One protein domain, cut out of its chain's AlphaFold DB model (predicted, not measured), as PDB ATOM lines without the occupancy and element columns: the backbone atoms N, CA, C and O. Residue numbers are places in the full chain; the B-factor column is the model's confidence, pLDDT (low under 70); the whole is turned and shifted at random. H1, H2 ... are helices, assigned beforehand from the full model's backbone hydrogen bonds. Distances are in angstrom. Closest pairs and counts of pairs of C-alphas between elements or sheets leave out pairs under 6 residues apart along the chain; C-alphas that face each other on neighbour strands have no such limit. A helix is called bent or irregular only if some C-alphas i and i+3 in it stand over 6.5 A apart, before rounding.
ATOM      1  N   PRO A 453     157.824 172.869 141.121       96.12
ATOM      2  CA  PRO A 453     157.754 172.587 139.682       96.12
ATOM      3  C   PRO A 453     158.556 171.350 139.255       96.12
ATOM      4  O   PRO A 453     158.040 170.469 138.570       96.12
ATOM      5  N   GLU A 454     159.815 171.257 139.693       96.81
ATOM      6  CA  GLU A 454     160.707 170.141 139.360       96.81
ATOM      7  C   GLU A 454     160.263 168.826 140.015       96.81
ATOM      8  O   GLU A 454     160.196 167.795 139.345       96.81
ATOM      9  N   GLN A 455     159.924 168.847 141.309       97.00
ATOM     10  CA  GLN A 455     159.534 167.626 142.013       97.00
ATOM     11  C   GLN A 455     158.179 167.100 141.522       97.00
ATOM     12  O   GLN A 455     158.020 165.894 141.360       97.00
ATOM     13  N   SER A 456     157.232 167.985 141.188       98.06
ATOM     14  CA  SER A 456     155.964 167.591 140.557       98.06
ATOM     15  C   SER A 456     156.175 166.985 139.168       98.06
ATOM     16  O   SER A 456     155.492 166.026 138.817       98.06
ATOM     17  N   ALA A 457     157.144 167.484 138.390       98.12
ATOM     18  CA  ALA A 457     157.500 166.907 137.094       98.12
ATOM     19  C   ALA A 457     158.081 165.484 137.227       98.12
ATOM     20  O   ALA A 457     157.671 164.594 136.482       98.12
ATOM     21  N   LYS A 458     158.969 165.246 138.206       97.50
ATOM     22  CA  LYS A 458     159.531 163.912 138.501       97.50
ATOM     23  C   LYS A 458     158.457 162.934 138.989       97.50
ATOM     24  O   LYS A 458     158.261 161.889 138.374       97.50
ATOM     25  N   LEU A 459     157.673 163.326 139.996       97.88
ATOM     26  CA  LEU A 459     156.572 162.519 140.541       97.88
ATOM     27  C   LEU A 459     155.501 162.190 139.485       97.88
ATOM     28  O   LEU A 459     154.965 161.083 139.470       97.88
ATOM     29  N   LEU A 460     155.197 163.115 138.565       98.50
ATOM     30  CA  LEU A 460     154.287 162.848 137.446       98.50
ATOM     31  C   LEU A 460     154.835 161.756 136.517       98.50
ATOM     32  O   LEU A 460     154.082 160.879 136.094       98.50
ATOM     33  N   ALA A 461     156.135 161.785 136.224       98.19
ATOM     34  CA  ALA A 461     156.792 160.776 135.406       98.19
ATOM     35  C   ALA A 461     156.877 159.405 136.105       98.19
ATOM     36  O   ALA A 461     156.624 158.380 135.473       98.19
ATOM     37  N   GLU A 462     157.145 159.370 137.411       96.50
ATOM     38  CA  GLU A 462     157.115 158.147 138.228       96.50
ATOM     39  C   GLU A 462     155.720 157.499 138.230       96.50
ATOM     40  O   GLU A 462     155.587 156.297 137.992       96.50
ATOM     41  N   VAL A 463     154.663 158.304 138.406       97.38
ATOM     42  CA  VAL A 463     153.262 157.854 138.329       97.38
ATOM     43  C   VAL A 463     152.895 157.377 136.917       97.38
ATOM     44  O   VAL A 463     152.149 156.409 136.772       97.38
ATOM     45  N   PHE A 464     153.432 158.002 135.867       97.88
ATOM     46  CA  PHE A 464     153.254 157.545 134.484       97.88
ATOM     47  C   PHE A 464     153.947 156.198 134.232       97.88
ATOM     48  O   PHE A 464     153.345 155.319 133.614       97.88
ATOM     49  N   GLN A 465     155.170 156.006 134.739       95.31
ATOM     50  CA  GLN A 465     155.857 154.715 134.685       95.31
ATOM     51  C   GLN A 465     155.060 153.621 135.423       95.31
ATOM     52  O   GLN A 465     154.833 152.556 134.850       95.31
ATOM     53  N   ASP A 466     154.579 153.889 136.645       94.25
ATOM     54  CA  ASP A 466     153.718 152.961 137.401       94.25
ATOM     55  C   ASP A 466     152.510 152.532 136.562       94.25
ATOM     56  O   ASP A 466     152.227 151.340 136.419       94.25
ATOM     57  N   LEU A 467     151.826 153.498 135.943       96.00
ATOM     58  CA  LEU A 467     150.647 153.232 135.124       96.00
ATOM     59  C   LEU A 467     150.959 152.359 133.899       96.00
ATOM     60  O   LEU A 467     150.160 151.484 133.572       96.00
ATOM     61  N   LEU A 468     152.130 152.523 133.277       95.12
ATOM     62  CA  LEU A 468     152.590 151.709 132.143       95.12
ATOM     63  C   LEU A 468     153.008 150.272 132.521       95.12
ATOM     64  O   LEU A 468     152.979 149.395 131.652       95.12
ATOM     65  N   THR A 469     153.354 150.011 133.792       94.00
ATOM     66  CA  THR A 469     153.654 148.650 134.294       94.00
ATOM     67  C   THR A 469     152.415 147.782 134.554       94.00
ATOM     68  O   THR A 469     152.550 146.572 134.737       94.00
ATOM     69  N   ASN A 470     151.202 148.352 134.528       92.19
ATOM     70  CA  ASN A 470     149.961 147.569 134.591       92.19
ATOM     71  C   ASN A 470     149.798 146.665 133.360       92.19
ATOM     72  O   ASN A 470     150.428 146.871 132.328       92.19
ATOM     73  N   LYS A 471     148.905 145.673 133.425       88.81
ATOM     74  CA  LYS A 471     148.636 144.799 132.268       88.81
ATOM     75  C   LYS A 471     147.960 145.554 131.118       88.81
ATOM     76  O   LYS A 471     148.363 145.379 129.968       88.81
ATOM     77  N   ASP A 472     147.005 146.424 131.424       90.56
ATOM     78  CA  ASP A 472     146.315 147.264 130.441       90.56
ATOM     79  C   ASP A 472     147.257 148.300 129.796       90.56
ATOM     80  O   ASP A 472     148.208 148.772 130.422       90.56
ATOM     81  N   ASP A 473     147.006 148.660 128.533       91.25
ATOM     82  CA  ASP A 473     147.795 149.679 127.829       91.25
ATOM     83  C   ASP A 473     147.294 151.095 128.154       91.25
ATOM     84  O   ASP A 473     146.324 151.601 127.580       91.25
ATOM     85  N   TYR A 474     147.995 151.752 129.077       95.44
ATOM     86  CA  TYR A 474     147.728 153.133 129.466       95.44
ATOM     87  C   TYR A 474     148.358 154.187 128.539       95.44
ATOM     88  O   TYR A 474     147.999 155.359 128.671       95.44
ATOM     89  N   LEU A 475     149.241 153.841 127.588       96.19
ATOM     90  CA  LEU A 475     150.031 154.826 126.827       96.19
ATOM     91  C   LEU A 475     149.144 155.855 126.116       96.19
ATOM     92  O   LEU A 475     149.352 157.061 126.249       96.19
ATOM     93  N   ARG A 476     148.102 155.406 125.406       96.19
ATOM     94  CA  ARG A 476     147.192 156.308 124.677       96.19
ATOM     95  C   ARG A 476     146.404 157.241 125.609       96.19
ATOM     96  O   ARG A 476     146.114 158.376 125.229       96.19
ATOM     97  N   ALA A 477     146.084 156.790 126.822       95.94
ATOM     98  CA  ALA A 477     145.413 157.608 127.831       95.94
ATOM     99  C   ALA A 477     146.380 158.617 128.478       95.94
ATOM    100  O   ALA A 477     146.029 159.786 128.625       95.94
ATOM    101  N   LEU A 478     147.616 158.198 128.774       97.69
ATOM    102  CA  LEU A 478     148.684 159.055 129.293       97.69
ATOM    103  C   LEU A 478     149.084 160.146 128.294       97.69
ATOM    104  O   LEU A 478     149.179 161.306 128.686       97.69
ATOM    105  N   ARG A 479     149.217 159.823 126.996       97.69
ATOM    106  CA  ARG A 479     149.435 160.821 125.929       97.69
ATOM    107  C   ARG A 479     148.353 161.904 125.942       97.69
ATOM    108  O   ARG A 479     148.664 163.089 125.863       97.69
ATOM    109  N   ALA A 480     147.082 161.514 126.057       96.81
ATOM    110  CA  ALA A 480     145.966 162.459 126.100       96.81
ATOM    111  C   ALA A 480     145.952 163.300 127.391       96.81
ATOM    112  O   ALA A 480     145.757 164.514 127.319       96.81
ATOM    113  N   LEU A 481     146.202 162.676 128.546       97.44
ATOM    114  CA  LEU A 481     146.250 163.351 129.844       97.44
ATOM    115  C   LEU A 481     147.417 164.345 129.929       97.44
ATOM    116  O   LEU A 481     147.214 165.477 130.351       97.44
ATOM    117  N   PHE A 482     148.613 163.977 129.464       98.19
ATOM    118  CA  PHE A 482     149.787 164.854 129.477       98.19
ATOM    119  C   PHE A 482     149.558 166.153 128.695       98.19
ATOM    120  O   PHE A 482     149.904 167.234 129.174       98.19
ATOM    121  N   ARG A 483     148.896 166.069 127.532       97.12
ATOM    122  CA  ARG A 483     148.495 167.257 126.761       97.12
ATOM    123  C   ARG A 483     147.576 168.180 127.556       97.12
ATOM    124  O   ARG A 483     147.758 169.393 127.512       97.12
ATOM    125  N   GLU A 484     146.614 167.618 128.283       96.69
ATOM    126  CA  GLU A 484     145.670 168.380 129.106       96.69
ATOM    127  C   GLU A 484     146.350 169.019 130.330       96.69
ATOM    128  O   GLU A 484     146.079 170.178 130.649       96.69
ATOM    129  N   ILE A 485     147.309 168.318 130.948       98.00
ATOM    130  CA  ILE A 485     148.138 168.849 132.039       98.00
ATOM    131  C   ILE A 485     148.951 170.047 131.544       98.00
ATOM    132  O   ILE A 485     148.748 171.151 132.043       98.00
ATOM    133  N   VAL A 486     149.784 169.883 130.510       97.50
ATOM    134  CA  VAL A 486     150.604 170.978 129.953       97.50
ATOM    135  C   VAL A 486     149.734 172.164 129.510       97.50
ATOM    136  O   VAL A 486     150.085 173.318 129.757       97.50
ATOM    137  N   ARG A 487     148.556 171.904 128.923       96.06
ATOM    138  CA  ARG A 487     147.590 172.945 128.539       96.06
ATOM    139  C   ARG A 487     147.008 173.686 129.749       96.06
ATOM    140  O   ARG A 487     146.835 174.902 129.678       96.06
ATOM    141  N   SER A 488     146.697 172.994 130.845       95.06
ATOM    142  CA  SER A 488     146.187 173.626 132.073       95.06
ATOM    143  C   SER A 488     147.260 174.443 132.801       95.06
ATOM    144  O   SER A 488     146.965 175.543 133.270       95.06
ATOM    145  N   LEU A 489     148.514 173.977 132.769       96.00
ATOM    146  CA  LEU A 489     149.711 174.689 133.232       96.00
ATOM    147  C   LEU A 489     150.185 175.797 132.269       96.00
ATOM    148  O   LEU A 489     151.178 176.458 132.540       96.00
ATOM    149  N   ARG A 490     149.495 176.041 131.143       95.38
ATOM    150  CA  ARG A 490     149.861 177.062 130.135       95.38
ATOM    151  C   ARG A 490     151.283 176.902 129.560       95.38
ATOM    152  O   ARG A 490     151.910 177.893 129.206       95.38
ATOM    153  N   HIS A 491     151.752 175.661 129.425       93.50
ATOM    154  CA  HIS A 491     153.127 175.276 129.070       93.50
ATOM    155  C   HIS A 491     154.211 175.532 130.137       93.50
ATOM    156  O   HIS A 491     155.375 175.235 129.866       93.50
ATOM    157  N   ASP A 492     153.851 175.982 131.343       93.06
ATOM    158  CA  ASP A 492     154.762 176.120 132.489       93.06
ATOM    159  C   ASP A 492     154.963 174.761 133.194       93.06
ATOM    160  O   ASP A 492     154.336 174.434 134.201       93.06
ATOM    161  N   LEU A 493     155.780 173.904 132.576       96.12
ATOM    162  CA  LEU A 493     156.165 172.587 133.086       96.12
ATOM    163  C   LEU A 493     157.665 172.377 132.849       96.12
ATOM    164  O   LEU A 493     158.174 172.668 131.770       96.12
ATOM    165  N   ASN A 494     158.381 171.826 133.833       96.69
ATOM    166  CA  ASN A 494     159.796 171.493 133.669       96.69
ATOM    167  C   ASN A 494     159.952 170.197 132.845       96.69
ATOM    168  O   ASN A 494     159.971 169.088 133.387       96.69
ATOM    169  N   TYR A 495     160.023 170.353 131.518       97.62
ATOM    170  CA  TYR A 495     160.089 169.249 130.552       97.62
ATOM    171  C   TYR A 495     161.316 168.354 130.779       97.62
ATOM    172  O   TYR A 495     161.192 167.130 130.761       97.62
ATOM    173  N   THR A 496     162.477 168.943 131.081       97.44
ATOM    174  CA  THR A 496     163.717 168.206 131.366       97.44
ATOM    175  C   THR A 496     163.575 167.330 132.612       97.44
ATOM    176  O   THR A 496     163.880 166.140 132.556       97.44
ATOM    177  N   SER A 497     163.036 167.862 133.717       97.94
ATOM    178  CA  SER A 497     162.810 167.080 134.943       97.94
ATOM    179  C   SER A 497     161.756 165.979 134.770       97.94
ATOM    180  O   SER A 497     161.900 164.916 135.373       97.94
ATOM    181  N   PHE A 498     160.736 166.181 133.926       98.56
ATOM    182  CA  PHE A 498     159.780 165.123 133.569       98.56
ATOM    183  C   PHE A 498     160.456 164.002 132.763       98.56
ATOM    184  O   PHE A 498     160.322 162.832 133.117       98.56
ATOM    185  N   CYS A 499     161.245 164.335 131.734       98.44
ATOM    186  CA  CYS A 499     162.019 163.344 130.981       98.44
ATOM    187  C   CYS A 499     162.991 162.573 131.889       98.44
ATOM    188  O   CYS A 499     162.994 161.344 131.867       98.44
ATOM    189  N   LEU A 500     163.755 163.258 132.745       97.31
ATOM    190  CA  LEU A 500     164.656 162.618 133.713       97.31
ATOM    191  C   LEU A 500     163.914 161.711 134.711       97.31
ATOM    192  O   LEU A 500     164.462 160.691 135.125       97.31
ATOM    193  N   GLY A 501     162.665 162.031 135.067       97.06
ATOM    194  CA  GLY A 501     161.794 161.166 135.870       97.06
ATOM    195  C   GLY A 501     161.302 159.914 135.124       97.06
ATOM    196  O   GLY A 501     161.164 158.849 135.724       97.06
ATOM    197  N   LEU A 502     161.096 159.986 133.802       97.88
ATOM    198  CA  LEU A 502     160.764 158.813 132.972       97.88
ATOM    199  C   LEU A 502     161.960 157.865 132.789       97.88
ATOM    200  O   LEU A 502     161.772 156.697 132.460       97.88
ATOM    201  N   MET A 503     163.177 158.371 132.999       97.06
ATOM    202  CA  MET A 503     164.439 157.674 132.744       97.06
ATOM    203  C   MET A 503     165.110 157.115 134.011       97.06
ATOM    204  O   MET A 503     166.242 156.642 133.946       97.06
ATOM    205  N   GLN A 504     164.428 157.136 135.162       93.94
ATOM    206  CA  GLN A 504     164.939 156.563 136.415       93.94
ATOM    207  C   GLN A 504     165.053 155.028 136.376       93.94
ATOM    208  O   GLN A 504     164.255 154.339 135.740       93.94
ATOM    209  N   GLU A 505     166.034 154.492 137.106       93.12
ATOM    210  CA  GLU A 505     166.297 153.053 137.219       93.12
ATOM    211  C   GLU A 505     165.390 152.397 138.281       93.12
ATOM    212  O   GLU A 505     165.568 152.618 139.482       93.12
ATOM    213  N   ARG A 506     164.446 151.548 137.854       91.81
ATOM    214  CA  ARG A 506     163.542 150.795 138.741       91.81
ATOM    215  C   ARG A 506     164.233 149.602 139.401       91.81
ATOM    216  O   ARG A 506     164.735 148.696 138.733       91.81
ATOM    217  N   LYS A 507     164.246 149.592 140.737       90.00
ATOM    218  CA  LYS A 507     165.016 148.646 141.575       90.00
ATOM    219  C   LYS A 507     164.147 147.693 142.392       90.00
ATOM    220  O   LYS A 507     164.680 146.758 142.999       90.00
ATOM    221  N   GLU A 508     162.838 147.898 142.388       91.69
ATOM    222  CA  GLU A 508     161.846 147.172 143.173       91.69
ATOM    223  C   GLU A 508     161.728 145.713 142.705       91.69
ATOM    224  O   GLU A 508     161.775 145.422 141.507       91.69
ATOM    225  N   SER A 509     161.509 144.776 143.635       90.06
ATOM    226  CA  SER A 509     161.303 143.357 143.290       90.06
ATOM    227  C   SER A 509     160.113 143.163 142.344       90.06
ATOM    228  O   SER A 509     160.215 142.415 141.379       90.06
ATOM    229  N   GLN A 510     159.038 143.939 142.540       89.94
ATOM    230  CA  GLN A 510     157.852 143.941 141.673       89.94
ATOM    231  C   GLN A 510     158.188 144.266 140.208       89.94
ATOM    232  O   GLN A 510     157.604 143.675 139.303       89.94
ATOM    233  N   PHE A 511     159.147 145.166 139.957       91.75
ATOM    234  CA  PHE A 511     159.608 145.458 138.600       91.75
ATOM    235  C   PHE A 511     160.536 144.358 138.066       91.75
ATOM    236  O   PHE A 511     160.430 143.948 136.910       91.75
ATOM    237  N   LYS A 512     161.425 143.818 138.907       90.00
ATOM    238  CA  LYS A 512     162.327 142.716 138.526       90.00
ATOM    239  C   LYS A 512     161.553 141.462 138.110       90.00
ATOM    240  O   LYS A 512     161.891 140.875 137.084       90.00
ATOM    241  N   GLU A 513     160.476 141.133 138.814       91.75
ATOM    242  CA  GLU A 513     159.579 139.997 138.549       91.75
ATOM    243  C   GLU A 513     158.551 140.254 137.423       91.75
ATOM    244  O   GLU A 513     157.869 139.326 136.992       91.75
ATOM    245  N   LEU A 514     158.448 141.488 136.911       93.19
ATOM    246  CA  LEU A 514     157.500 141.859 135.855       93.19
ATOM    247  C   LEU A 514     157.791 141.140 134.522       93.19
ATOM    248  O   LEU A 514     158.949 140.950 134.143       93.19
ATOM    249  N   ASP A 515     156.732 140.793 133.792       93.25
ATOM    250  CA  ASP A 515     156.796 140.105 132.498       93.25
ATOM    251  C   ASP A 515     157.624 140.876 131.446       93.25
ATOM    252  O   ASP A 515     157.582 142.109 131.364       93.25
ATOM    253  N   ALA A 516     158.368 140.135 130.621       92.75
ATOM    254  CA  ALA A 516     159.259 140.673 129.599       92.75
ATOM    255  C   ALA A 516     158.498 141.505 128.556       92.75
ATOM    256  O   ALA A 516     158.934 142.606 128.232       92.75
ATOM    257  N   ALA A 517     157.316 141.053 128.123       93.75
ATOM    258  CA  ALA A 517     156.484 141.797 127.173       93.75
ATOM    259  C   ALA A 517     155.995 143.146 127.743       93.75
ATOM    260  O   ALA A 517     155.854 144.127 127.012       93.75
ATOM    261  N   ILE A 518     155.776 143.237 129.062       94.44
ATOM    262  CA  ILE A 518     155.399 144.500 129.720       94.44
ATOM    263  C   ILE A 518     156.619 145.426 129.839       94.44
ATOM    264  O   ILE A 518     156.488 146.628 129.607       94.44
ATOM    265  N   LYS A 519     157.811 144.887 130.128       94.81
ATOM    266  CA  LYS A 519     159.080 145.643 130.121       94.81
ATOM    267  C   LYS A 519     159.411 146.200 128.733       94.81
ATOM    268  O   LYS A 519     159.715 147.384 128.615       94.81
ATOM    269  N   GLU A 520     159.285 145.388 127.690       95.19
ATOM    270  CA  GLU A 520     159.465 145.787 126.289       95.19
ATOM    271  C   GLU A 520     158.469 146.890 125.886       95.19
ATOM    272  O   GLU A 520     158.853 147.914 125.316       95.19
ATOM    273  N   ARG A 521     157.189 146.745 126.257       95.56
ATOM    274  CA  ARG A 521     156.171 147.785 126.032       95.56
ATOM    275  C   ARG A 521     156.464 149.067 126.817       95.56
ATOM    276  O   ARG A 521     156.236 150.156 126.289       95.56
ATOM    277  N   LEU A 522     156.970 148.968 128.050       96.38
ATOM    278  CA  LEU A 522     157.376 150.122 128.862       96.38
ATOM    279  C   LEU A 522     158.551 150.872 128.219       96.38
ATOM    280  O   LEU A 522     158.476 152.091 128.111       96.38
ATOM    281  N   PHE A 523     159.584 150.167 127.744       97.56
ATOM    282  CA  PHE A 523     160.739 150.758 127.055       97.56
ATOM    283  C   PHE A 523     160.302 151.637 125.871       97.56
ATOM    284  O   PHE A 523     160.597 152.834 125.825       97.56
ATOM    285  N   HIS A 524     159.474 151.074 124.986       97.38
ATOM    286  CA  HIS A 524     158.867 151.797 123.867       97.38
ATOM    287  C   HIS A 524     157.970 152.966 124.309       97.38
ATOM    288  O   HIS A 524     157.946 154.017 123.664       97.38
ATOM    289  N   SER A 525     157.229 152.803 125.409       97.38
ATOM    290  CA  SER A 525     156.328 153.831 125.950       97.38
ATOM    291  C   SER A 525     157.077 155.013 126.570       97.38
ATOM    292  O   SER A 525     156.618 156.146 126.452       97.38
ATOM    293  N   VAL A 526     158.244 154.783 127.183       98.06
ATOM    294  CA  VAL A 526     159.122 155.851 127.689       98.06
ATOM    295  C   VAL A 526     159.661 156.691 126.528       98.06
ATOM    296  O   VAL A 526     159.516 157.912 126.554       98.06
ATOM    297  N   ALA A 527     160.170 156.069 125.458       98.12
ATOM    298  CA  ALA A 527     160.606 156.792 124.256       98.12
ATOM    299  C   ALA A 527     159.455 157.571 123.570       98.12
ATOM    300  O   ALA A 527     159.639 158.693 123.084       98.12
ATOM    301  N   ASP A 528     158.238 157.017 123.562       97.94
ATOM    302  CA  ASP A 528     157.037 157.689 123.050       97.94
ATOM    303  C   ASP A 528     156.614 158.903 123.902       97.94
ATOM    304  O   ASP A 528     156.251 159.948 123.359       97.94
ATOM    305  N   LEU A 529     156.730 158.813 125.231       98.38
ATOM    306  CA  LEU A 529     156.450 159.930 126.137       98.38
ATOM    307  C   LEU A 529     157.540 161.014 126.111       98.38
ATOM    308  O   LEU A 529     157.196 162.191 126.182       98.38
ATOM    309  N   ILE A 530     158.820 160.659 125.947       98.56
ATOM    310  CA  ILE A 530     159.920 161.628 125.766       98.56
ATOM    311  C   ILE A 530     159.718 162.428 124.470       98.56
ATOM    312  O   ILE A 530     159.775 163.658 124.479       98.56
ATOM    313  N   THR A 531     159.399 161.755 123.360       97.94
ATOM    314  CA  THR A 531     159.129 162.434 122.078       97.94
ATOM    315  C   THR A 531     157.844 163.276 122.112       97.94
ATOM    316  O   THR A 531     157.822 164.381 121.566       97.94
ATOM    317  N   LEU A 532     156.801 162.844 122.835       97.75
ATOM    318  CA  LEU A 532     155.644 163.698 123.133       97.75
ATOM    319  C   LEU A 532     156.020 164.910 124.007       97.75
ATOM    320  O   LEU A 532     155.486 165.997 123.790       97.75
ATOM    321  N   CYS A 533     156.929 164.755 124.973       98.00
ATOM    322  CA  CYS A 533     157.390 165.844 125.835       98.00
ATOM    323  C   CYS A 533     158.033 166.972 125.011       98.00
ATOM    324  O   CYS A 533     157.631 168.132 125.131       98.00
ATOM    325  N   VAL A 534     158.924 166.610 124.079       98.06
ATOM    326  CA  VAL A 534     159.533 167.535 123.108       98.06
ATOM    327  C   VAL A 534     158.457 168.295 122.325       98.06
ATOM    328  O   VAL A 534     158.465 169.525 122.316       98.06
ATOM    329  N   PHE A 535     157.470 167.599 121.749       97.44
ATOM    330  CA  PHE A 535     156.357 168.244 121.038       97.44
ATOM    331  C   PHE A 535     155.501 169.170 121.915       97.44
ATOM    332  O   PHE A 535     155.022 170.193 121.425       97.44
ATOM    333  N   MET A 536     155.286 168.839 123.190       96.69
ATOM    334  CA  MET A 536     154.476 169.659 124.101       96.69
ATOM    335  C   MET A 536     155.189 170.914 124.608       96.69
ATOM    336  O   MET A 536     154.524 171.896 124.951       96.69
ATOM    337  N   SER A 537     156.520 170.908 124.579       96.56
ATOM    338  CA  SER A 537     157.350 172.079 124.865       96.56
ATOM    339  C   SER A 537     157.432 173.092 123.707       96.56
ATOM    340  O   SER A 537     157.954 174.191 123.888       96.56
ATOM    341  N   ILE A 538     156.859 172.780 122.533       96.38
ATOM    342  CA  ILE A 538     156.690 173.728 121.417       96.38
ATOM    343  C   ILE A 538     155.557 174.712 121.763       96.38
ATOM    344  O   ILE A 538     154.400 174.543 121.359       96.38
ATOM    345  N   THR A 539     155.893 175.737 122.549       94.88
ATOM    346  CA  THR A 539     154.962 176.785 122.999       94.88
ATOM    347  C   THR A 539     154.507 177.692 121.841       94.88
ATOM    348  O   THR A 539     155.152 177.722 120.786       94.88
ATOM    349  N   PRO A 540     153.422 178.480 122.006       93.38
ATOM    350  CA  PRO A 540     153.009 179.472 121.009       93.38
ATOM    351  C   PRO A 540     154.140 180.434 120.610       93.38
ATOM    352  O   PRO A 540     154.346 180.657 119.421       93.38
ATOM    353  N   ASN A 541     154.931 180.908 121.577       92.75
ATOM    354  CA  ASN A 541     156.052 181.822 121.341       92.75
ATOM    355  C   ASN A 541     157.147 181.167 120.479       92.75
ATOM    356  O   ASN A 541     157.674 181.796 119.567       92.75
ATOM    357  N   VAL A 542     157.459 179.883 120.716       94.62
ATOM    358  CA  VAL A 542     158.422 179.124 119.892       94.62
ATOM    359  C   VAL A 542     157.913 178.978 118.455       94.62
ATOM    360  O   VAL A 542     158.678 179.178 117.512       94.62
ATOM    361  N   ARG A 543     156.613 178.698 118.266       92.94
ATOM    362  CA  ARG A 543     155.984 178.650 116.930       92.94
ATOM    363  C   ARG A 543     156.040 180.004 116.223       92.94
ATOM    364  O   ARG A 543     156.252 180.042 115.012       92.94
ATOM    365  N   GLU A 544     155.852 181.100 116.953       91.88
ATOM    366  CA  GLU A 544     155.894 182.457 116.410       91.88
ATOM    367  C   GLU A 544     157.313 182.861 115.986       91.88
ATOM    368  O   GLU A 544     157.498 183.217 114.821       91.88
ATOM    369  N   SER A 545     158.323 182.695 116.853       91.25
ATOM    370  CA  SER A 545     159.737 182.927 116.506       91.25
ATOM    371  C   SER A 545     160.185 182.064 115.317       91.25
ATOM    372  O   SER A 545     160.800 182.572 114.382       91.25
ATOM    373  N   ALA A 546     159.818 180.778 115.282       90.44
ATOM    374  CA  ALA A 546     160.107 179.906 114.139       90.44
ATOM    375  C   ALA A 546     159.429 180.384 112.840       90.44
ATOM    376  O   ALA A 546     160.019 180.333 111.760       90.44
ATOM    377  N   SER A 547     158.199 180.894 112.943       89.94
ATOM    378  CA  SER A 547     157.457 181.447 111.805       89.94
ATOM    379  C   SER A 547     158.006 182.799 111.335       89.94
ATOM    380  O   SER A 547     157.857 183.124 110.160       89.94
ATOM    381  N   ALA A 548     158.629 183.589 112.216       87.94
ATOM    382  CA  ALA A 548     159.371 184.798 111.858       87.94
ATOM    383  C   ALA A 548     160.641 184.453 111.065       87.94
ATOM    384  O   ALA A 548     160.788 184.930 109.936       87.94
ATOM    385  N   VAL A 549     161.464 183.525 111.572       86.06
ATOM    386  CA  VAL A 549     162.668 183.028 110.879       86.06
ATOM    387  C   VAL A 549     162.325 182.478 109.492       86.06
ATOM    388  O   VAL A 549     162.982 182.819 108.512       86.06
ATOM    389  N   ALA A 550     161.239 181.706 109.373       84.88
ATOM    390  CA  ALA A 550     160.761 181.170 108.094       84.88
ATOM    391  C   ALA A 550     160.274 182.240 107.087       84.88
ATOM    392  O   ALA A 550     160.101 181.929 105.909       84.88
ATOM    393  N   ARG A 551     160.059 183.490 107.524       86.94
ATOM    394  CA  ARG A 551     159.768 184.660 106.670       86.94
ATOM    395  C   ARG A 551     160.994 185.554 106.432       86.94
ATOM    396  O   ARG A 551     160.863 186.571 105.758       86.94
ATOM    397  N   GLY A 552     162.159 185.197 106.975       80.19
ATOM    398  CA  GLY A 552     163.386 185.993 106.910       80.19
ATOM    399  C   GLY A 552     163.525 187.062 108.001       80.19
ATOM    400  O   GLY A 552     164.512 187.792 107.988       80.19
ATOM    401  N   ASP A 553     162.592 187.152 108.954       82.25
ATOM    402  CA  ASP A 553     162.732 188.041 110.112       82.25
ATOM    403  C   ASP A 553     163.556 187.338 111.202       82.25
ATOM    404  O   ASP A 553     163.201 186.249 111.655       82.25
ATOM    405  N   ARG A 554     164.687 187.940 111.583       76.75
ATOM    406  CA  ARG A 554     165.675 187.360 112.511       76.75
ATOM    407  C   ARG A 554     165.683 188.021 113.895       76.75
ATOM    408  O   ARG A 554     166.608 187.796 114.665       76.75
ATOM    409  N   LYS A 555     164.680 188.837 114.221       75.75
ATOM    410  CA  LYS A 555     164.575 189.500 115.531       75.75
ATOM    411  C   LYS A 555     164.166 188.519 116.638       75.75
ATOM    412  O   LYS A 555     163.414 187.578 116.396       75.75
ATOM    413  N   ASP A 556     164.665 188.763 117.851       76.25
ATOM    414  CA  ASP A 556     164.273 188.102 119.107       76.25
ATOM    415  C   ASP A 556     164.243 186.557 119.074       76.25
ATOM    416  O   ASP A 556     163.295 185.897 119.512       76.25
ATOM    417  N   LEU A 557     165.338 185.953 118.595       85.06
ATOM    418  CA  LEU A 557     165.479 184.492 118.476       85.06
ATOM    419  C   LEU A 557     165.573 183.745 119.819       85.06
ATOM    420  O   LEU A 557     165.483 182.516 119.830       85.06
ATOM    421  N   ASN A 558     165.727 184.449 120.944       89.44
ATOM    422  CA  ASN A 558     165.999 183.874 122.269       89.44
ATOM    423  C   ASN A 558     165.008 182.770 122.679       89.44
ATOM    424  O   ASN A 558     165.426 181.724 123.169       89.44
ATOM    425  N   ASN A 559     163.707 182.943 122.409       90.94
ATOM    426  CA  ASN A 559     162.694 181.918 122.699       90.94
ATOM    427  C   ASN A 559     162.954 180.607 121.935       90.94
ATOM    428  O   ASN A 559     162.817 179.520 122.496       90.94
ATOM    429  N   LEU A 560     163.352 180.708 120.663       92.06
ATOM    430  CA  LEU A 560     163.665 179.562 119.813       92.06
ATOM    431  C   LEU A 560     165.001 178.920 120.209       92.06
ATOM    432  O   LEU A 560     165.073 177.696 120.292       92.06
ATOM    433  N   ARG A 561     166.035 179.719 120.510       91.69
ATOM    434  CA  ARG A 561     167.356 179.208 120.923       91.69
ATOM    435  C   ARG A 561     167.309 178.503 122.283       91.69
ATOM    436  O   ARG A 561     167.862 177.413 122.413       91.69
ATOM    437  N   ASN A 562     166.582 179.056 123.255       93.50
ATOM    438  CA  ASN A 562     166.378 178.429 124.566       93.50
ATOM    439  C   ASN A 562     165.622 177.097 124.444       93.50
ATOM    440  O   ASN A 562     166.017 176.102 125.051       93.50
ATOM    441  N   TYR A 563     164.579 177.050 123.607       95.81
ATOM    442  CA  TYR A 563     163.889 175.804 123.267       95.81
ATOM    443  C   TYR A 563     164.848 174.788 122.617       95.81
ATOM    444  O   TYR A 563     164.944 173.658 123.091       95.81
ATOM    445  N   GLN A 564     165.619 175.192 121.601       95.44
ATOM    446  CA  GLN A 564     166.583 174.326 120.909       95.44
ATOM    447  C   GLN A 564     167.612 173.704 121.874       95.44
ATOM    448  O   GLN A 564     167.851 172.498 121.815       95.44
ATOM    449  N   GLN A 565     168.171 174.488 122.803       95.69
ATOM    450  CA  GLN A 565     169.126 174.001 123.814       95.69
ATOM    451  C   GLN A 565     168.481 173.080 124.871       95.69
ATOM    452  O   GLN A 565     169.096 172.105 125.318       95.69
ATOM    453  N   MET A 566     167.218 173.327 125.236       97.12
ATOM    454  CA  MET A 566     166.445 172.425 126.098       97.12
ATOM    455  C   MET A 566     166.214 171.065 125.425       97.12
ATOM    456  O   MET A 566     166.417 170.031 126.062       97.12
ATOM    457  N   ILE A 567     165.851 171.031 124.135       97.75
ATOM    458  CA  ILE A 567     165.670 169.761 123.415       97.75
ATOM    459  C   ILE A 567     167.004 169.027 123.243       97.75
ATOM    460  O   ILE A 567     167.051 167.812 123.439       97.75
ATOM    461  N   ALA A 568     168.098 169.738 122.958       97.56
ATOM    462  CA  ALA A 568     169.432 169.142 122.869       97.56
ATOM    463  C   ALA A 568     169.869 168.493 124.198       97.56
ATOM    464  O   ALA A 568     170.423 167.392 124.204       97.56
ATOM    465  N   SER A 569     169.529 169.121 125.331       98.00
ATOM    466  CA  SER A 569     169.708 168.540 126.668       98.00
ATOM    467  C   SER A 569     168.847 167.289 126.886       98.00
ATOM    468  O   SER A 569     169.363 166.272 127.341       98.00
ATOM    469  N   ILE A 570     167.569 167.310 126.493       98.50
ATOM    470  CA  ILE A 570     166.681 166.135 126.585       98.50
ATOM    471  C   ILE A 570     167.187 164.975 125.706       98.50
ATOM    472  O   ILE A 570     167.130 163.824 126.138       98.50
ATOM    473  N   GLN A 571     167.724 165.243 124.508       98.06
ATOM    474  CA  GLN A 571     168.317 164.202 123.653       98.06
ATOM    475  C   GLN A 571     169.615 163.628 124.243       98.06
ATOM    476  O   GLN A 571     169.787 162.408 124.224       98.06
ATOM    477  N   ARG A 572     170.493 164.460 124.826       98.12
ATOM    478  CA  ARG A 572     171.661 163.995 125.603       98.12
ATOM    479  C   ARG A 572     171.231 163.049 126.724       98.12
ATOM    480  O   ARG A 572     171.776 161.954 126.841       98.12
ATOM    481  N   ASP A 573     170.243 163.451 127.518       98.44
ATOM    482  CA  ASP A 573     169.791 162.681 128.680       98.44
ATOM    483  C   ASP A 573     169.102 161.369 128.261       98.44
ATOM    484  O   ASP A 573     169.293 160.334 128.901       98.44
ATOM    485  N   ALA A 574     168.390 161.363 127.128       98.56
ATOM    486  CA  ALA A 574     167.844 160.148 126.524       98.56
ATOM    487  C   ALA A 574     168.934 159.185 126.023       98.56
ATOM    488  O   ALA A 574     168.818 157.973 126.215       98.56
ATOM    489  N   VAL A 575     170.023 159.697 125.441       98.44
ATOM    490  CA  VAL A 575     171.185 158.880 125.056       98.44
ATOM    491  C   VAL A 575     171.947 158.369 126.289       98.44
ATOM    492  O   VAL A 575     172.373 157.216 126.298       98.44
ATOM    493  N   TRP A 576     172.061 159.155 127.365       98.31
ATOM    494  CA  TRP A 576     172.597 158.688 128.653       98.31
ATOM    495  C   TRP A 576     171.765 157.545 129.252       98.31
ATOM    496  O   TRP A 576     172.334 156.553 129.714       98.31
ATOM    497  N   TRP A 577     170.435 157.636 129.205       98.12
ATOM    498  CA  TRP A 577     169.532 156.570 129.651       98.12
ATOM    499  C   TRP A 577     169.674 155.299 128.801       98.12
ATOM    500  O   TRP A 577     169.782 154.204 129.359       98.12
ATOM    501  N   LEU A 578     169.748 155.445 127.472       97.81
ATOM    502  CA  LEU A 578     169.972 154.343 126.527       97.81
ATOM    503  C   LEU A 578     171.345 153.673 126.699       97.81
ATOM    504  O   LEU A 578     171.463 152.477 126.451       97.81
ATOM    505  N   GLN A 579     172.354 154.408 127.166       97.25
ATOM    506  CA  GLN A 579     173.672 153.869 127.499       97.25
ATOM    507  C   GLN A 579     173.686 153.168 128.870       97.25
ATOM    508  O   GLN A 579     174.136 152.037 129.010       97.25
ATOM    509  N   THR A 580     173.218 153.837 129.924       96.06
ATOM    510  CA  THR A 580     173.538 153.426 131.305       96.06
ATOM    511  C   THR A 580     172.470 152.548 131.957       96.06
ATOM    512  O   THR A 580     172.793 151.568 132.634       96.06
ATOM    513  N   ILE A 581     171.192 152.867 131.739       96.12
ATOM    514  CA  ILE A 581     170.060 152.264 132.458       96.12
ATOM    515  C   ILE A 581     169.339 151.242 131.579       96.12
ATOM    516  O   ILE A 581     169.108 150.111 132.011       96.12
ATOM    517  N   ALA A 582     168.999 151.601 130.340       95.75
ATOM    518  CA  ALA A 582     168.137 150.783 129.494       95.75
ATOM    519  C   ALA A 582     168.680 149.369 129.169       95.75
ATOM    520  O   ALA A 582     167.886 148.424 129.250       95.75
ATOM    521  N   PRO A 583     169.985 149.159 128.874       94.19
ATOM    522  CA  PRO A 583     170.509 147.825 128.569       94.19
ATOM    523  C   PRO A 583     170.384 146.881 129.770       94.19
ATOM    524  O   PRO A 583     169.983 145.730 129.621       94.19
ATOM    525  N   ASN A 584     170.635 147.397 130.976       92.38
ATOM    526  CA  ASN A 584     170.542 146.647 132.226       92.38
ATOM    527  C   ASN A 584     169.087 146.392 132.654       92.38
ATOM    528  O   ASN A 584     168.757 145.289 133.096       92.38
ATOM    529  N   MET A 585     168.223 147.403 132.515       93.56
ATOM    530  CA  MET A 585     166.852 147.399 133.035       93.56
ATOM    531  C   MET A 585     165.849 146.664 132.132       93.56
ATOM    532  O   MET A 585     164.942 146.007 132.645       93.56
ATOM    533  N   PHE A 586     166.013 146.749 130.807       94.19
ATOM    534  CA  PHE A 586     165.092 146.147 129.832       94.19
ATOM    535  C   PHE A 586     165.692 144.981 129.041       94.19
ATOM    536  O   PHE A 586     164.944 144.085 128.660       94.19
ATOM    537  N   LYS A 587     167.013 144.981 128.794       93.31
ATOM    538  CA  LYS A 587     167.700 144.050 127.872       93.31
ATOM    539  C   LYS A 587     167.026 143.975 126.480       93.31
ATOM    540  O   LYS A 587     166.663 142.882 126.045       93.31
ATOM    541  N   PRO A 588     166.818 145.121 125.800       94.56
ATOM    542  CA  PRO A 588     166.076 145.181 124.540       94.56
ATOM    543  C   PRO A 588     166.829 144.476 123.403       94.56
ATOM    544  O   PRO A 588     168.062 144.439 123.397       94.56
ATOM    545  N   ALA A 589     166.105 143.954 122.407       94.56
ATOM    546  CA  ALA A 589     166.744 143.428 121.205       94.56
ATOM    547  C   ALA A 589     167.280 144.573 120.324       94.56
ATOM    548  O   ALA A 589     166.863 145.727 120.449       94.56
ATOM    549  N   LYS A 590     168.199 144.254 119.395       94.12
ATOM    550  CA  LYS A 590     168.852 145.259 118.532       94.12
ATOM    551  C   LYS A 590     167.850 146.167 117.811       94.12
ATOM    552  O   LYS A 590     168.047 147.377 117.786       94.12
ATOM    553  N   ASN A 591     166.787 145.603 117.243       95.69
ATOM    554  CA  ASN A 591     165.819 146.378 116.466       95.69
ATOM    555  C   ASN A 591     165.068 147.388 117.348       95.69
ATOM    556  O   ASN A 591     164.955 148.551 116.974       95.69
ATOM    557  N   ASP A 592     164.630 146.969 118.536       96.19
ATOM    558  CA  ASP A 592     163.862 147.798 119.472       96.19
ATOM    559  C   ASP A 592     164.732 148.902 120.083       96.19
ATOM    560  O   ASP A 592     164.299 150.045 120.238       96.19
ATOM    561  N   PHE A 593     165.992 148.571 120.390       97.19
ATOM    562  CA  PHE A 593     166.981 149.538 120.857       97.19
ATOM    563  C   PHE A 593     167.284 150.587 119.788       97.19
ATOM    564  O   PHE A 593     167.172 151.778 120.066       97.19
ATOM    565  N   MET A 594     167.596 150.164 118.557       96.88
ATOM    566  CA  MET A 594     167.843 151.083 117.442       96.88
ATOM    567  C   MET A 594     166.616 151.946 117.137       96.88
ATOM    568  O   MET A 594     166.760 153.156 116.984       96.88
ATOM    569  N   HIS A 595     165.409 151.369 117.132       96.94
ATOM    570  CA  HIS A 595     164.163 152.125 116.990       96.94
ATOM    571  C   HIS A 595     164.025 153.192 118.087       96.94
ATOM    572  O   HIS A 595     163.738 154.349 117.787       96.94
ATOM    573  N   CYS A 596     164.294 152.855 119.352       98.00
ATOM    574  CA  CYS A 596     164.242 153.828 120.443       98.00
ATOM    575  C   CYS A 596     165.331 154.911 120.327       98.00
ATOM    576  O   CYS A 596     165.020 156.080 120.556       98.00
ATOM    577  N   VAL A 597     166.556 154.568 119.906       98.06
ATOM    578  CA  VAL A 597     167.641 155.526 119.612       98.06
ATOM    579  C   VAL A 597     167.223 156.500 118.502       98.06
ATOM    580  O   VAL A 597     167.224 157.712 118.718       98.06
ATOM    581  N   HIS A 598     166.789 155.996 117.340       97.94
ATOM    582  CA  HIS A 598     166.307 156.833 116.236       97.94
ATOM    583  C   HIS A 598     165.090 157.675 116.639       97.94
ATOM    584  O   HIS A 598     164.977 158.831 116.229       97.94
ATOM    585  N   LYS A 599     164.187 157.130 117.461       97.81
ATOM    586  CA  LYS A 599     162.979 157.824 117.909       97.81
ATOM    587  C   LYS A 599     163.291 158.996 118.839       97.81
ATOM    588  O   LYS A 599     162.816 160.095 118.573       97.81
ATOM    589  N   VAL A 600     164.109 158.824 119.884       98.12
ATOM    590  CA  VAL A 600     164.430 159.947 120.796       98.12
ATOM    591  C   VAL A 600     165.287 161.029 120.131       98.12
ATOM    592  O   VAL A 600     165.146 162.201 120.470       98.12
ATOM    593  N   LEU A 601     166.116 160.664 119.146       97.94
ATOM    594  CA  LEU A 601     166.947 161.599 118.377       97.94
ATOM    595  C   LEU A 601     166.197 162.330 117.248       97.94
ATOM    596  O   LEU A 601     166.794 163.159 116.557       97.94
ATOM    597  N   PHE A 602     164.910 162.043 117.029       97.62
ATOM    598  CA  PHE A 602     164.120 162.540 115.893       97.62
ATOM    599  C   PHE A 602     164.732 162.189 114.521       97.62
ATOM    600  O   PHE A 602     164.945 163.051 113.667       97.62
ATOM    601  N   MET A 603     165.054 160.905 114.339       96.25
ATOM    602  CA  MET A 603     165.659 160.310 113.133       96.25
ATOM    603  C   MET A 603     164.844 159.138 112.550       96.25
ATOM    604  O   MET A 603     165.154 158.653 111.468       96.25
ATOM    605  N   GLU A 604     163.816 158.672 113.261       95.50
ATOM    606  CA  GLU A 604     162.882 157.633 112.793       95.50
ATOM    607  C   GLU A 604     161.881 158.157 111.733       95.50
ATOM    608  O   GLU A 604     161.690 159.369 111.593       95.50
ATOM    609  N   GLN A 605     161.196 157.262 111.010       94.75
ATOM    610  CA  GLN A 605     160.119 157.618 110.076       94.75
ATOM    611  C   GLN A 605     159.010 158.447 110.750       94.75
ATOM    612  O   GLN A 605     158.628 158.225 111.902       94.75
ATOM    613  N   SER A 606     158.475 159.433 110.021       93.19
ATOM    614  CA  SER A 606     157.616 160.486 110.583       93.19
ATOM    615  C   SER A 606     156.301 159.979 111.185       93.19
ATOM    616  O   SER A 606     155.767 160.608 112.101       93.19
ATOM    617  N   ASP A 607     155.796 158.832 110.729       94.25
ATOM    618  CA  ASP A 607     154.582 158.205 111.247       94.25
ATOM    619  C   ASP A 607     154.756 157.634 112.663       94.25
ATOM    620  O   ASP A 607     153.806 157.652 113.452       94.25
ATOM    621  N   GLN A 608     155.975 157.233 113.044       95.62
ATOM    622  CA  GLN A 608     156.279 156.663 114.361       95.62
ATOM    623  C   GLN A 608     156.092 157.646 115.525       95.62
ATOM    624  O   GLN A 608     156.066 157.229 116.686       95.62
ATOM    625  N   TYR A 609     155.905 158.935 115.233       96.06
ATOM    626  CA  TYR A 609     155.647 159.991 116.216       96.06
ATOM    627  C   TYR A 609     154.150 160.276 116.433       96.06
ATOM    628  O   TYR A 609     153.772 160.818 117.478       96.06
ATOM    629  N   TYR A 610     153.287 159.896 115.480       92.94
ATOM    630  CA  TYR A 610     151.837 160.131 115.548       92.94
ATOM    631  C   TYR A 610     150.966 158.870 115.417       92.94
ATOM    632  O   TYR A 610     149.759 158.957 115.641       92.94
ATOM    633  N   ASN A 611     151.516 157.686 115.126       92.88
ATOM    634  CA  ASN A 611     150.718 156.469 114.915       92.88
ATOM    635  C   ASN A 611     149.893 156.006 116.138       92.88
ATOM    636  O   ASN A 611     148.846 155.382 115.963       92.88
ATOM    637  N   LYS A 612     150.287 156.362 117.371       91.44
ATOM    638  CA  LYS A 612     149.588 155.950 118.607       91.44
ATOM    639  C   LYS A 612     148.212 156.598 118.801       91.44
ATOM    640  O   LYS A 612     147.313 155.962 119.358       91.44
ATOM    641  N   ASP A 613     148.027 157.850 118.376       92.56
ATOM    642  CA  ASP A 613     146.784 158.620 118.585       92.56
ATOM    643  C   ASP A 613     146.454 159.669 117.502       92.56
ATOM    644  O   ASP A 613     145.511 160.443 117.670       92.56
ATOM    645  N   ASN A 614     147.175 159.664 116.378       92.88
ATOM    646  CA  ASN A 614     147.055 160.591 115.245       92.88
ATOM    647  C   ASN A 614     147.361 162.073 115.576       92.88
ATOM    648  O   ASN A 614     147.068 162.952 114.764       92.88
ATOM    649  N   TRP A 615     147.970 162.359 116.734       93.62
ATOM    650  CA  TRP A 615     148.434 163.693 117.139       93.62
ATOM    651  C   TRP A 615     149.966 163.806 116.968       93.62
ATOM    652  O   TRP A 615     150.651 162.850 117.341       93.62
ATOM    653  N   PRO A 616     150.538 164.925 116.462       94.44
ATOM    654  CA  PRO A 616     149.900 166.215 116.152       94.44
ATOM    655  C   PRO A 616     148.897 166.213 114.981       94.44
ATOM    656  O   PRO A 616     148.939 165.306 114.142       94.44
ATOM    657  N   PRO A 617     148.008 167.227 114.891       93.12
ATOM    658  CA  PRO A 617     147.137 167.439 113.732       93.12
ATOM    659  C   PRO A 617     147.945 167.571 112.440       93.12
ATOM    660  O   PRO A 617     149.037 168.128 112.454       93.12
ATOM    661  N   GLU A 618     147.402 167.094 111.321       93.12
ATOM    662  CA  GLU A 618     148.131 166.940 110.051       93.12
ATOM    663  C   GLU A 618     148.872 168.210 109.594       93.12
ATOM    664  O   GLU A 618     150.067 168.147 109.312       93.12
ATOM    665  N   ASN A 619     148.202 169.366 109.651       92.62
ATOM    666  CA  ASN A 619     148.762 170.676 109.296       92.62
ATOM    667  C   ASN A 619     149.993 171.080 110.138       92.62
ATOM    668  O   ASN A 619     150.866 171.789 109.644       92.62
ATOM    669  N   ASP A 620     150.070 170.639 111.398       93.06
ATOM    670  CA  ASP A 620     151.134 171.010 112.341       93.06
ATOM    671  C   ASP A 620     152.367 170.099 112.225       93.06
ATOM    672  O   ASP A 620     153.470 170.502 112.604       93.06
ATOM    673  N   ARG A 621     152.203 168.864 111.721       93.50
ATOM    674  CA  ARG A 621     153.217 167.792 111.804       93.50
ATOM    675  C   ARG A 621     154.571 168.202 111.249       93.50
ATOM    676  O   ARG A 621     155.576 168.005 111.921       93.50
ATOM    677  N   MET A 622     154.594 168.786 110.051       93.81
ATOM    678  CA  MET A 622     155.839 169.160 109.375       93.81
ATOM    679  C   MET A 622     156.616 170.226 110.157       93.81
ATOM    680  O   MET A 622     157.832 170.135 110.278       93.81
ATOM    681  N   MET A 623     155.916 171.203 110.745       93.75
ATOM    682  CA  MET A 623     156.524 172.239 111.587       93.75
ATOM    683  C   MET A 623     157.020 171.666 112.922       93.75
ATOM    684  O   MET A 623     158.106 172.018 113.372       93.75
ATOM    685  N   MET A 624     156.252 170.776 113.558       95.50
ATOM    686  CA  MET A 624     156.624 170.205 114.858       95.50
ATOM    687  C   MET A 624     157.758 169.179 114.761       95.50
ATOM    688  O   MET A 624     158.646 169.188 115.606       95.50
ATOM    689  N   LEU A 625     157.771 168.336 113.721       95.75
ATOM    690  CA  LEU A 625     158.889 167.427 113.431       95.75
ATOM    691  C   LEU A 625     160.160 168.202 113.079       95.75
ATOM    692  O   LEU A 625     161.241 167.841 113.542       95.75
ATOM    693  N   ARG A 626     160.026 169.297 112.318       94.38
ATOM    694  CA  ARG A 626     161.130 170.219 112.051       94.38
ATOM    695  C   ARG A 626     161.696 170.783 113.354       94.38
ATOM    696  O   ARG A 626     162.859 170.553 113.642       94.38
ATOM    697  N   LEU A 627     160.876 171.421 114.189       95.31
ATOM    698  CA  LEU A 627     161.338 172.015 115.452       95.31
ATOM    699  C   LEU A 627     161.932 170.998 116.443       95.31
ATOM    700  O   LEU A 627     162.826 171.351 117.201       95.31
ATOM    701  N   ALA A 628     161.498 169.737 116.408       96.00
ATOM    702  CA  ALA A 628     162.059 168.678 117.246       96.00
ATOM    703  C   ALA A 628     163.397 168.090 116.739       96.00
ATOM    704  O   ALA A 628     164.067 167.375 117.485       96.00
ATOM    705  N   SER A 629     163.785 168.366 115.486       94.19
ATOM    706  CA  SER A 629     165.000 167.832 114.842       94.19
ATOM    707  C   SER A 629     166.021 168.913 114.458       94.19
ATOM    708  O   SER A 629     167.223 168.660 114.513       94.19
ATOM    709  N   GLU A 630     165.572 170.128 114.137       91.56
ATOM    710  CA  GLU A 630     166.393 171.321 113.910       91.56
ATOM    711  C   GLU A 630     166.886 171.905 115.249       91.56
ATOM    712  O   GLU A 630     166.456 172.972 115.693       91.56
ATOM    713  N   ILE A 631     167.795 171.180 115.908       94.94
ATOM    714  CA  ILE A 631     168.405 171.520 117.203       94.94
ATOM    715  C   ILE A 631     169.945 171.385 117.147       94.94
ATOM    716  O   ILE A 631     170.447 170.598 116.338       94.94
TER     717      ILE A 631
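What this domain is: This is residues 453 to 631 of the 1172 residues of a protein of Strigamia maritima (UniProt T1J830). H5 forms the middle of an elongated helix bundle: H1, H2, H7 and H9 run lengthwise round it, and the short H3 fits between H1, H5 and H7. H11 runs crosswise by the last residues of H5, while H6 and the link after it reach out at one end of the bundle and the small H4 lies at the other. The printed part has 179 residues with eleven named helices, H1 to H11 in chain order, and no named strand: the class is all helix. It is compact, with a radius of gyration of the C-alphas of 16.4 A, and spans 56 by 33 by 28 A.

How they stand to each other: H7, residues 558 to 580, touches H3, residues 495 to 502, at Ile 570 and Thr 496, the closest C-alphas, 6.0 A apart. H5, residues 516 to 536, is the hub, touching seven helices; it is close to H7 but not clearly touching. H3 touches H5 at a shallow tilt of 4 degrees, opposite ways, closest at the C-alphas of Cys 499 and Ile 530, 5.9 A. H9, residues 590 to 600, touches H5, the same way at a shallow tilt of 18 degrees, closest at the C-alphas of Val 600 and Thr 531, 6.0 A. H2, residues 475 to 488, touches H5, closest at the C-alphas of Leu 475 and Ser 525, 6.4 A. H1, residues 453 to 468, touches H5 with residues 465 to 468 alone, closest at the C-alphas of Leu 468 and Leu 522, 6.0 A. H8, residues 582 to 586, touches H5; H10, residues 606 to 609, and H11, residues 618 to 629, only just do, with 3 pairs of C-alphas within 8 A each. H6, residues 540 to 549, touches H7, closest at the C-alphas of Val 542 and Leu 560, 5.3 A. H4, residues 509 to 512, touches no helix. Every O i to N i+4 pair is within hydrogen-bond range in H1, H2, H3 and H5 to H9, and 6 of 8 in H11; H4 and H10 are too short for one.

Where its parts are: H1 begins at C-alpha 453 (157.754, 172.587, 139.682) and is 22.8 A long. H5 is 29.9 A long and H7 32.6 A. H11 is 17.6 A long, ends at C-alpha 629 (165.000, 167.832, 114.842) and is irregular: C-alphas 619 and 622 are 7.2 A apart.

The domain as a whole: The C-alphas of Ser 509 and Gly 552 are farthest apart, 56.1 A. The printed part has no cut and no long link. Its mean pLDDT is 94.6; no printed residue is under 70.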